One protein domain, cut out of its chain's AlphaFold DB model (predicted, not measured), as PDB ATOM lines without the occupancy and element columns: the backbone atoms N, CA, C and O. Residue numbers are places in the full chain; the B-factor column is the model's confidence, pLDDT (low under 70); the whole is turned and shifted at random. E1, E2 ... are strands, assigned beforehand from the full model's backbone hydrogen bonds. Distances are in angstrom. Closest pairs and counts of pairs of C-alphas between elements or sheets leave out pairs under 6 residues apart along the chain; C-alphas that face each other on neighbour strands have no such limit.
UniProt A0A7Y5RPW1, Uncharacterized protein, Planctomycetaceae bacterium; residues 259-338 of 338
ATOM      1  N   ILE A 259     187.822 246.232 219.917       50.44
ATOM      2  CA  ILE A 259     188.699 247.266 220.482       50.44
ATOM      3  C   ILE A 259     189.735 246.525 221.323       50.44
ATOM      4  O   ILE A 259     189.377 245.812 222.260       50.44
ATOM      5  N   ILE A 260     191.008 246.647 220.946       48.66
ATOM      6  CA  ILE A 260     192.125 246.020 221.655       48.66
ATOM      7  C   ILE A 260     192.897 247.128 222.349       48.66
ATOM      8  O   ILE A 260     193.486 247.985 221.694       48.66
ATOM      9  N   VAL A 261     192.876 247.094 223.675       52.66
ATOM     10  CA  VAL A 261     193.728 247.916 224.526       52.66
ATOM     11  C   VAL A 261     194.757 246.963 225.122       52.66
ATOM     12  O   VAL A 261     194.405 246.059 225.873       52.66
ATOM     13  N   LEU A 262     196.018 247.101 224.720       51.25
ATOM     14  CA  LEU A 262     197.128 246.405 225.365       51.25
ATOM     15  C   LEU A 262     197.487 247.194 226.617       51.25
ATOM     16  O   LEU A 262     197.845 248.367 226.525       51.25
ATOM     17  N   MET A 263     197.357 246.565 227.777       55.06
ATOM     18  CA  MET A 263     197.802 247.141 229.033       55.06
ATOM     19  C   MET A 263     198.753 246.166 229.709       55.06
ATOM     20  O   MET A 263     198.392 245.017 229.943       55.06
ATOM     21  N   GLU A 264     199.940 246.691 230.013       60.44
ATOM     22  CA  GLU A 264     201.140 246.019 230.528       60.44
ATOM     23  C   GLU A 264     201.993 245.341 229.446       60.44
ATOM     24  O   GLU A 264     201.458 244.877 228.436       60.44
ATOM     25  N   PRO A 265     203.337 245.346 229.599       56.28
ATOM     26  CA  PRO A 265     204.224 244.804 228.584       56.28
ATOM     27  C   PRO A 265     203.976 243.304 228.476       56.28
ATOM     28  O   PRO A 265     204.412 242.504 229.304       56.28
ATOM     29  N   ALA A 266     203.223 242.923 227.452       68.69
ATOM     30  CA  ALA A 266     203.058 241.537 227.085       68.69
ATOM     31  C   ALA A 266     204.446 240.988 226.742       68.69
ATOM     32  O   ALA A 266     205.126 241.537 225.881       68.69
ATOM     33  N   ALA A 267     204.874 239.933 227.435       84.19
ATOM     34  CA  ALA A 267     206.137 239.274 227.133       84.19
ATOM     35  C   ALA A 267     206.141 238.780 225.678       84.19
ATOM     36  O   ALA A 267     205.086 238.432 225.133       84.19
ATOM     37  N   GLU A 268     207.318 238.706 225.062       89.12
ATOM     38  CA  GLU A 268     207.461 238.088 223.743       89.12
ATOM     39  C   GLU A 268     206.868 236.671 223.745       89.12
ATOM     40  O   GLU A 268     207.005 235.907 224.702       89.12
ATOM     41  N   GLY A 269     206.127 236.344 222.690       89.31
ATOM     42  CA  GLY A 269     205.367 235.104 222.567       89.31
ATOM     43  C   GLY A 269     203.976 235.128 223.204       89.31
ATOM     44  O   GLY A 269     203.229 234.170 223.007       89.31
ATOM     45  N   THR A 270     203.582 236.192 223.916       88.50
ATOM     46  CA  THR A 270     202.206 236.335 224.424       88.50
ATOM     47  C   THR A 270     201.220 236.323 223.263       88.50
ATOM     48  O   THR A 270     201.412 237.036 222.275       88.50
ATOM     49  N   ARG A 271     200.149 235.533 223.400       88.56
ATOM     50  CA  ARG A 271     199.118 235.392 222.373       88.56
ATOM     51  C   ARG A 271     197.725 235.651 222.912       88.56
ATOM     52  O   ARG A 271     197.428 235.314 224.057       88.56
ATOM     53  N   TRP A 272     196.862 236.218 222.078       86.81
ATOM     54  CA  TRP A 272     195.445 236.361 222.394       86.81
ATOM     55  C   TRP A 272     194.576 236.233 221.150       86.81
ATOM     56  O   TRP A 272     194.968 236.608 220.045       86.81
ATOM     57  N   SER A 273     193.366 235.705 221.334       83.06
ATOM     58  CA  SER A 273     192.402 235.587 220.243       83.06
ATOM     59  C   SER A 273     191.859 236.962 219.847       83.06
ATOM     60  O   SER A 273     191.459 237.758 220.698       83.06
ATOM     61  N   ALA A 274     191.813 237.214 218.540       77.50
ATOM     62  CA  ALA A 274     191.203 238.391 217.926       77.50
ATOM     63  C   ALA A 274     189.890 238.056 217.184       77.50
ATOM     64  O   ALA A 274     189.415 238.871 216.395       77.50
ATOM     65  N   GLY A 275     189.307 236.875 217.427       78.38
ATOM     66  CA  GLY A 275     188.116 236.363 216.732       78.38
ATOM     67  C   GLY A 275     188.395 235.087 215.928       78.38
ATOM     68  O   GLY A 275     189.478 234.522 216.033       78.38
ATOM     69  N   ASP A 276     187.414 234.630 215.141       79.81
ATOM     70  CA  ASP A 276     187.332 233.351 214.400       79.81
ATOM     71  C   ASP A 276     188.632 232.862 213.716       79.81
ATOM     72  O   ASP A 276     188.831 233.003 212.508       79.81
ATOM     73  N   GLY A 277     189.531 232.236 214.482       84.62
ATOM     74  CA  GLY A 277     190.821 231.743 213.984       84.62
ATOM     75  C   GLY A 277     191.890 232.821 213.771       84.62
ATOM     76  O   GLY A 277     192.929 232.522 213.175       84.62
ATOM     77  N   TYR A 278     191.644 234.037 214.262       86.44
ATOM     78  CA  TYR A 278     192.598 235.134 214.336       86.44
ATOM     79  C   TYR A 278     193.243 235.156 215.719       86.44
ATOM     80  O   TYR A 278     192.568 235.123 216.752       86.44
ATOM     81  N   GLU A 279     194.558 235.251 215.740       89.12
ATOM     82  CA  GLU A 279     195.368 235.355 216.943       89.12
ATOM     83  C   GLU A 279     196.300 236.547 216.775       89.12
ATOM     84  O   GLU A 279     196.755 236.833 215.675       89.12
ATOM     85  N   ARG A 280     196.569 237.283 217.840       89.50
ATOM     86  CA  ARG A 280     197.630 238.282 217.855       89.50
ATOM     87  C   ARG A 280     198.761 237.767 218.708       89.50
ATOM     88  O   ARG A 280     198.507 237.181 219.757       89.50
ATOM     89  N   VAL A 281     199.981 237.981 218.242       91.38
ATOM     90  CA  VAL A 281     201.193 237.480 218.881       91.38
ATOM     91  C   VAL A 281     202.143 238.647 219.080       91.38
ATOM     92  O   VAL A 281     202.442 239.362 218.126       91.38
ATOM     93  N   VAL A 282     202.617 238.856 220.309       92.56
ATOM     94  CA  VAL A 282     203.725 239.788 220.558       92.56
ATOM     95  C   VAL A 282     205.008 239.113 220.102       92.56
ATOM     96  O   VAL A 282     205.400 238.089 220.655       92.56
ATOM     97  N   VAL A 283     205.639 239.669 219.076       94.12
ATOM     98  CA  VAL A 283     206.839 239.102 218.450       94.12
ATOM     99  C   VAL A 283     208.103 239.753 218.995       94.12
ATOM    100  O   VAL A 283     209.119 239.081 219.120       94.12
ATOM    101  N   SER A 284     208.034 241.033 219.364       93.94
ATOM    102  CA  SER A 284     209.121 241.732 220.051       93.94
ATOM    103  C   SER A 284     208.579 242.760 221.042       93.94
ATOM    104  O   SER A 284     207.465 243.249 220.861       93.94
ATOM    105  N   THR A 285     209.355 243.092 222.076       92.06
ATOM    106  CA  THR A 285     209.044 244.157 223.059       92.06
ATOM    107  C   THR A 285     210.076 245.283 223.118       92.06
ATOM    108  O   THR A 285     209.922 246.228 223.889       92.06
ATOM    109  N   THR A 286     211.134 245.196 222.316       92.56
ATOM    110  CA  THR A 286     212.296 246.096 222.374       92.56
ATOM    111  C   THR A 286     212.569 246.788 221.039       92.56
ATOM    112  O   THR A 286     213.609 247.419 220.861       92.56
ATOM    113  N   GLU A 287     211.640 246.700 220.087       92.75
ATOM    114  CA  GLU A 287     211.851 247.205 218.733       92.75
ATOM    115  C   GLU A 287     211.697 248.731 218.685       92.75
ATOM    116  O   GLU A 287     210.771 249.302 219.263       92.75
ATOM    117  N   ASN A 288     212.597 249.414 217.981       95.31
ATOM    118  CA  ASN A 288     212.431 250.837 217.698       95.31
ATOM    119  C   ASN A 288     211.568 250.995 216.442       95.31
ATOM    120  O   ASN A 288     211.843 250.360 215.425       95.31
ATOM    121  N   TYR A 289     210.553 251.855 216.495       94.56
ATOM    122  CA  TYR A 289     209.651 252.116 215.375       94.56
ATOM    123  C   TYR A 289     209.650 253.597 215.008       94.56
ATOM    124  O   TYR A 289     209.459 254.447 215.875       94.56
ATOM    125  N   THR A 290     209.827 253.909 213.727       95.19
ATOM    126  CA  THR A 290     209.705 255.277 213.210       95.19
ATOM    127  C   THR A 290     208.358 255.422 212.516       95.19
ATOM    128  O   THR A 290     208.093 254.715 211.546       95.19
ATOM    129  N   ASP A 291     207.508 256.320 213.014       92.12
ATOM    130  CA  ASP A 291     206.186 256.560 212.425       92.12
ATOM    131  C   ASP A 291     206.264 257.349 211.102       92.12
ATOM    132  O   ASP A 291     207.318 257.868 210.722       92.12
ATOM    133  N   SER A 292     205.141 257.474 210.388       87.56
ATOM    134  CA  SER A 292     205.075 258.191 209.099       87.56
ATOM    135  C   SER A 292     205.428 259.678 209.194       87.56
ATOM    136  O   SER A 292     205.683 260.325 208.179       87.56
ATOM    137  N   ARG A 293     205.459 260.236 210.409       89.38
ATOM    138  CA  ARG A 293     205.851 261.623 210.686       89.38
ATOM    139  C   ARG A 293     207.336 261.745 211.031       89.38
ATOM    140  O   ARG A 293     207.781 262.834 211.386       89.38
ATOM    141  N   GLY A 294     208.094 260.649 210.960       94.06
ATOM    142  CA  GLY A 294     209.517 260.603 211.279       94.06
ATOM    143  C   GLY A 294     209.824 260.582 212.777       94.06
ATOM    144  O   GLY A 294     210.983 260.762 213.153       94.06
ATOM    145  N   ARG A 295     208.830 260.383 213.655       94.50
ATOM    146  CA  ARG A 295     209.075 260.287 215.101       94.50
ATOM    147  C   ARG A 295     209.509 258.872 215.447       94.50
ATOM    148  O   ARG A 295     208.845 257.909 215.070       94.50
ATOM    149  N   VAL A 296     210.601 258.765 216.197       95.88
ATOM    150  CA  VAL A 296     211.149 257.484 216.653       95.88
ATOM    151  C   VAL A 296     210.576 257.142 218.023       95.88
ATOM    152  O   VAL A 296     210.690 257.920 218.970       95.88
ATOM    153  N   HIS A 297     209.999 255.954 218.126       93.06
ATOM    154  CA  HIS A 297     209.444 255.377 219.340       93.06
ATOM    155  C   HIS A 297     210.320 254.202 219.768       93.06
ATOM    156  O   HIS A 297     210.493 253.244 219.014       93.06
ATOM    157  N   ALA A 298     210.899 254.279 220.964       93.81
ATOM    158  CA  ALA A 298     211.772 253.234 221.489       93.81
ATOM    159  C   ALA A 298     210.999 252.186 222.298       93.81
ATOM    160  O   ALA A 298     209.968 252.501 222.897       93.81
ATOM    161  N   ASN A 299     211.541 250.966 222.369       92.56
ATOM    162  CA  ASN A 299     210.987 249.856 223.158       92.56
ATOM    163  C   ASN A 299     209.520 249.546 222.820       92.56
ATOM    164  O   ASN A 299     208.683 249.363 223.707       92.56
ATOM    165  N   CYS A 300     209.185 249.552 221.531       91.69
ATOM    166  CA  CYS A 300     207.847 249.229 221.073       91.69
ATOM    167  C   CYS A 300     207.596 247.723 221.151       91.69
ATOM    168  O   CYS A 300     208.441 246.904 220.780       91.69
ATOM    169  N   ALA A 301     206.377 247.364 221.542       92.25
ATOM    170  CA  ALA A 301     205.854 246.029 221.343       92.25
ATOM    171  C   ALA A 301     205.393 245.865 219.892       92.25
ATOM    172  O   ALA A 301     204.439 246.518 219.458       92.25
ATOM    173  N   LYS A 302     206.062 244.981 219.152       93.50
ATOM    174  CA  LYS A 302     205.653 244.539 217.821       93.50
ATOM    175  C   LYS A 302     204.666 243.390 217.954       93.50
ATOM    176  O   LYS A 302     204.985 242.344 218.518       93.50
ATOM    177  N   VAL A 303     203.476 243.575 217.403       92.12
ATOM    178  CA  VAL A 303     202.376 242.615 217.452       92.12
ATOM    179  C   VAL A 303     201.996 242.213 216.036       92.12
ATOM    180  O   VAL A 303     201.624 243.063 215.230       92.12
ATOM    181  N   GLU A 304     202.043 240.921 215.741       92.94
ATOM    182  CA  GLU A 304     201.638 240.370 214.447       92.94
ATOM    183  C   GLU A 304     200.252 239.733 214.541       92.94
ATOM    184  O   GLU A 304     199.894 239.103 215.541       92.94
ATOM    185  N   LEU A 305     199.454 239.891 213.484       89.94
ATOM    186  CA  LEU A 305     198.215 239.143 213.311       89.94
ATOM    187  C   LEU A 305     198.521 237.785 212.677       89.94
ATOM    188  O   LEU A 305     199.084 237.704 211.591       89.94
ATOM    189  N   HIS A 306     198.087 236.718 213.328       92.38
ATOM    190  CA  HIS A 306     198.137 235.353 212.841       92.38
ATOM    191  C   HIS A 306     196.737 234.871 212.457       92.38
ATOM    192  O   HIS A 306     195.763 235.097 213.171       92.38
ATOM    193  N   VAL A 307     196.640 234.141 211.348       93.56
ATOM    194  CA  VAL A 307     195.427 233.434 210.924       93.56
ATOM    195  C   VAL A 307     195.745 231.952 210.875       93.56
ATOM    196  O   VAL A 307     196.610 231.518 210.113       93.56
ATOM    197  N   LYS A 308     195.058 231.165 211.711       91.75
ATOM    198  CA  LYS A 308     195.303 229.718 211.855       91.75
ATOM    199  C   LYS A 308     196.788 229.403 212.110       91.75
ATOM    200  O   LYS A 308     197.368 228.521 211.481       91.75
ATOM    201  N   GLY A 309     197.407 230.180 213.002       92.25
ATOM    202  CA  GLY A 309     198.803 230.029 213.420       92.25
ATOM    203  C   GLY A 309     199.852 230.630 212.476       92.25
ATOM    204  O   GLY A 309     201.027 230.636 212.827       92.25
ATOM    205  N   ARG A 310     199.471 231.169 211.311       94.62
ATOM    206  CA  ARG A 310     200.412 231.782 210.356       94.62
ATOM    207  C   ARG A 310     200.336 233.301 210.405       94.62
ATOM    208  O   ARG A 310     199.234 233.830 210.296       94.62
ATOM    209  N   ALA A 311     201.481 233.973 210.514       93.19
ATOM    210  CA  ALA A 311     201.560 235.429 210.437       93.19
ATOM    211  C   ALA A 311     201.014 235.927 209.091       93.19
ATOM    212  O   ALA A 311     201.300 235.351 208.037       93.19
ATOM    213  N   VAL A 312     200.204 236.981 209.133       90.62
ATOM    214  CA  VAL A 312     199.664 237.651 207.951       90.62
ATOM    215  C   VAL A 312     200.665 238.730 207.526       90.62
ATOM    216  O   VAL A 312     200.889 239.672 208.289       90.62
ATOM    217  N   PRO A 313     201.274 238.630 206.329       89.75
ATOM    218  CA  PRO A 313     202.247 239.614 205.867       89.75
ATOM    219  C   PRO A 313     201.668 241.033 205.861       89.75
ATOM    220  O   PRO A 313     200.569 241.255 205.357       89.75
ATOM    221  N   GLY A 314     202.407 241.987 206.431       87.69
ATOM    222  CA  GLY A 314     202.001 243.394 206.506       87.69
ATOM    223  C   GLY A 314     200.947 243.716 207.573       87.69
ATOM    224  O   GLY A 314     200.601 244.880 207.740       87.69
ATOM    225  N   ALA A 315     200.451 242.728 208.325       90.06
ATOM    226  CA  ALA A 315     199.510 242.945 209.424       90.06
ATOM    227  C   ALA A 315     200.242 243.050 210.774       90.06
ATOM    228  O   ALA A 315     199.978 242.290 211.711       90.06
ATOM    229  N   THR A 316     201.173 244.001 210.850       91.44
ATOM    230  CA  THR A 316     202.008 244.260 212.027       91.44
ATOM    231  C   THR A 316     201.596 245.572 212.677       91.44
ATOM    232  O   THR A 316     201.348 246.563 211.999       91.44
ATOM    233  N   GLN A 317     201.534 245.586 214.004       91.56
ATOM    234  CA  GLN A 317     201.222 246.767 214.798       91.56
ATOM    235  C   GLN A 317     202.339 247.037 215.797       91.56
ATOM    236  O   GLN A 317     202.879 246.103 216.385       91.56
ATOM    237  N   TYR A 318     202.653 248.310 216.009       91.62
ATOM    238  CA  TYR A 318     203.656 248.741 216.979       91.62
ATOM    239  C   TYR A 318     202.990 249.530 218.096       91.62
ATOM    240  O   TYR A 318     202.251 250.481 217.834       91.62
ATOM    241  N   PHE A 319     203.260 249.138 219.339       89.81
ATOM    242  CA  PHE A 319     202.753 249.802 220.533       89.81
ATOM    243  C   PHE A 319     203.914 250.349 221.353       89.81
ATOM    244  O   PHE A 319     204.716 249.577 221.869       89.81
ATOM    245  N   ALA A 320     204.009 251.666 221.488       89.44
ATOM    246  CA  ALA A 320     205.073 252.309 222.241       89.44
ATOM    247  C   ALA A 320     204.669 252.572 223.703       89.44
ATOM    248  O   ALA A 320     203.499 252.884 223.985       89.44
ATOM    249  N   PRO A 321     205.629 252.524 224.644       84.19
ATOM    250  CA  PRO A 321     205.422 252.957 226.017       84.19
ATOM    251  C   PRO A 321     204.851 254.373 226.091       84.19
ATOM    252  O   PRO A 321     205.367 255.286 225.456       84.19
ATOM    253  N   ASN A 322     203.784 254.562 226.870       79.94
ATOM    254  CA  ASN A 322     203.102 255.849 227.093       79.94
ATOM    255  C   ASN A 322     202.440 256.517 225.867       79.94
ATOM    256  O   ASN A 322     201.774 257.534 226.044       79.94
ATOM    257  N   ALA A 323     202.584 255.969 224.657       82.75
ATOM    258  CA  ALA A 323     201.920 256.486 223.453       82.75
ATOM    259  C   ALA A 323     200.846 255.534 222.896       82.75
ATOM    260  O   ALA A 323     199.979 255.960 222.134       82.75
ATOM    261  N   GLY A 324     200.866 254.256 223.290       86.38
ATOM    262  CA  GLY A 324     199.923 253.262 222.782       86.38
ATOM    263  C   GLY A 324     200.267 252.846 221.353       86.38
ATOM    264  O   GLY A 324     201.437 252.672 221.031       86.38
ATOM    265  N   LEU A 325     199.261 252.639 220.501       87.00
ATOM    266  CA  LEU A 325     199.463 252.258 219.098       87.00
ATOM    267  C   LEU A 325     200.134 253.406 218.325       87.00
ATOM    268  O   LEU A 325     199.537 254.470 218.176       87.00
ATOM    269  N   VAL A 326     201.342 253.173 217.814       90.00
ATOM    270  CA  VAL A 326     202.133 254.168 217.065       90.00
ATOM    271  C   VAL A 326     202.278 253.843 215.584       90.00
ATOM    272  O   VAL A 326     202.657 254.717 214.814       90.00
ATOM    273  N   SER A 327     201.970 252.612 215.167       88.38
ATOM    274  CA  SER A 327     201.998 252.239 213.753       88.38
ATOM    275  C   SER A 327     200.808 252.808 212.987       88.38
ATOM    276  O   SER A 327     199.655 252.517 213.322       88.38
ATOM    277  N   ASP A 328     201.093 253.538 211.912       75.31
ATOM    278  CA  ASP A 328     200.080 254.162 211.048       75.31
ATOM    279  C   ASP A 328     199.459 253.173 210.041       75.31
ATOM    280  O   ASP A 328     198.337 253.373 209.540       75.31
ATOM    281  N   ASP A 329     200.174 252.071 209.797       63.75
ATOM    282  CA  ASP A 329     199.820 250.982 208.891       63.75
ATOM    283  C   ASP A 329     198.792 250.051 209.525       63.75
ATOM    284  O   ASP A 329     198.995 248.864 209.773       63.75
ATOM    285  N   PHE A 330     197.606 250.598 209.761       59.16
ATOM    286  CA  PHE A 330     196.424 249.769 209.875       59.16
ATOM    287  C   PHE A 330     196.034 249.318 208.467       59.16
ATOM    288  O   PHE A 330     195.181 249.937 207.825       59.16
ATOM    289  N   VAL A 331     196.651 248.241 207.974       52.69
ATOM    290  CA  VAL A 331     196.002 247.452 206.928       52.69
ATOM    291  C   VAL A 331     194.795 246.828 207.612       52.69
ATOM    292  O   VAL A 331     194.914 245.864 208.368       52.69
ATOM    293  N   SER A 332     193.624 247.439 207.426       48.44
ATOM    294  CA  SER A 332     192.363 246.845 207.842       48.44
ATOM    295  C   SER A 332     192.181 245.569 207.032       48.44
ATOM    296  O   SER A 332     191.619 245.590 205.937       48.44
ATOM    297  N   PHE A 333     192.712 244.459 207.538       43.22
ATOM    298  CA  PHE A 333     192.440 243.154 206.977       43.22
ATOM    299  C   PHE A 333     190.971 242.866 207.258       43.22
ATOM    300  O   PHE A 333     190.594 242.489 208.367       43.22
ATOM    301  N   THR A 334     190.129 243.129 206.263       46.38
ATOM    302  CA  THR A 334     188.754 242.652 206.286       46.38
ATOM    303  C   THR A 334     188.829 241.191 205.868       46.38
ATOM    304  O   THR A 334     189.303 240.920 204.761       46.38
ATOM    305  N   PRO A 335     188.428 240.241 206.731       42.44
ATOM    306  CA  PRO A 335     188.328 238.849 206.332       42.44
ATOM    307  C   PRO A 335     187.541 238.751 205.023       42.44
ATOM    308  O   PRO A 335     186.510 239.422 204.912       42.44
ATOM    309  N   PRO A 336     187.954 237.926 204.048       37.81
ATOM    310  CA  PRO A 336     187.049 237.575 202.968       37.81
ATOM    311  C   PRO A 336     185.785 236.978 203.599       37.81
ATOM    312  O   PRO A 336     185.863 235.998 204.348       37.81
ATOM    313  N   VAL A 337     184.640 237.619 203.354       39.00
ATOM    314  CA  VAL A 337     183.332 237.114 203.782       39.00
ATOM    315  C   VAL A 337     183.147 235.758 203.105       39.00
ATOM    316  O   VAL A 337     183.271 235.661 201.884       39.00
ATOM    317  N   ARG A 338     182.954 234.711 203.909       37.53
ATOM    318  CA  ARG A 338     182.611 233.373 203.416       37.53
ATOM    319  C   ARG A 338     181.133 233.283 203.091       37.53
ATOM    320  O   ARG A 338     180.345 233.863 203.869       37.53
TER     321      ARG A 338
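What this domain is: This is residues 259 to 338 of the 338 residues of an uncharacterized protein of Planctomycetaceae bacterium (UniProt A0A7Y5RPW1). A single sheet of four antiparallel strands, E1 to E4, is strongly bent and curled like part of a barrel, with an open gap between its edge strands E1 and E4. Residues 259 to 270 lead into it, and residues 321 to 338 turn back beside E4 and then run out as a long tail. The printed part has 80 residues, with no named helix and four named strands, E1, E2, E3 and E4 in that order both along the chain and across the sheet; the class is all strand. It is compact, with a radius of gyration of the C-alphas of 12.6 A, yet only just elongated, spanning 39 by 26 by 21 A.

Where its parts are: Look first at E2, residues 278 to 290, the longest strand by residues, which covers 26.5 A and bends by 95 degrees at residue 286. E3, residues 296 to 307, covers 29.3 A and bends by 82 degrees at residue 299. E4, residues 310 to 320, covers 24.2 A, bends by 87 degrees at residue 313, and ends at C-alpha 320, (205.073, 252.309, 222.241). For E1, residues 271 to 275 and 12.4 A long, find C-alpha 271 at (199.118, 235.392, 222.373).

How they stand to each other: The strands form a meander, each the antiparallel neighbour of the one before, and each successive pair is a hairpin. Begin with the inner strands E2 and E3, whose directions stand at 160 degrees; N 281 and O 304 are 2.9 A apart, within hydrogen-bond range, and the C-alphas of Thr 285 and Ala 301, which face each other, are 4.1 A apart. On E3, edge strand E4 is the next neighbour, at 151 degrees, with N 303 and O 317 at 2.8 A. On E2, edge strand E1 is the neighbour, at 123 degrees, with N 272 and O 280 at 3.0 A. E1 and E4 are apart. From edge to edge the strands' lines turn by 69 degrees and the way across the sheet by 96 degrees; the sheet is strongly twisted. Look past E4 for a short antiparallel pairing of its residues 319 to 320 with residues 324 to 325.

The domain as a whole: The two C-alphas farthest apart, those of Ala 298 and Arg 338, are 39.6 A apart. The printed part has no cut, and its three links between strands are tight. Arg 338, the chain's last residue, has its C-alpha at (182.611, 233.373, 203.416). The mean pLDDT of the printed part is 80.9; look for low confidence, under 70, at residues 259 to 266 and 329 to 338.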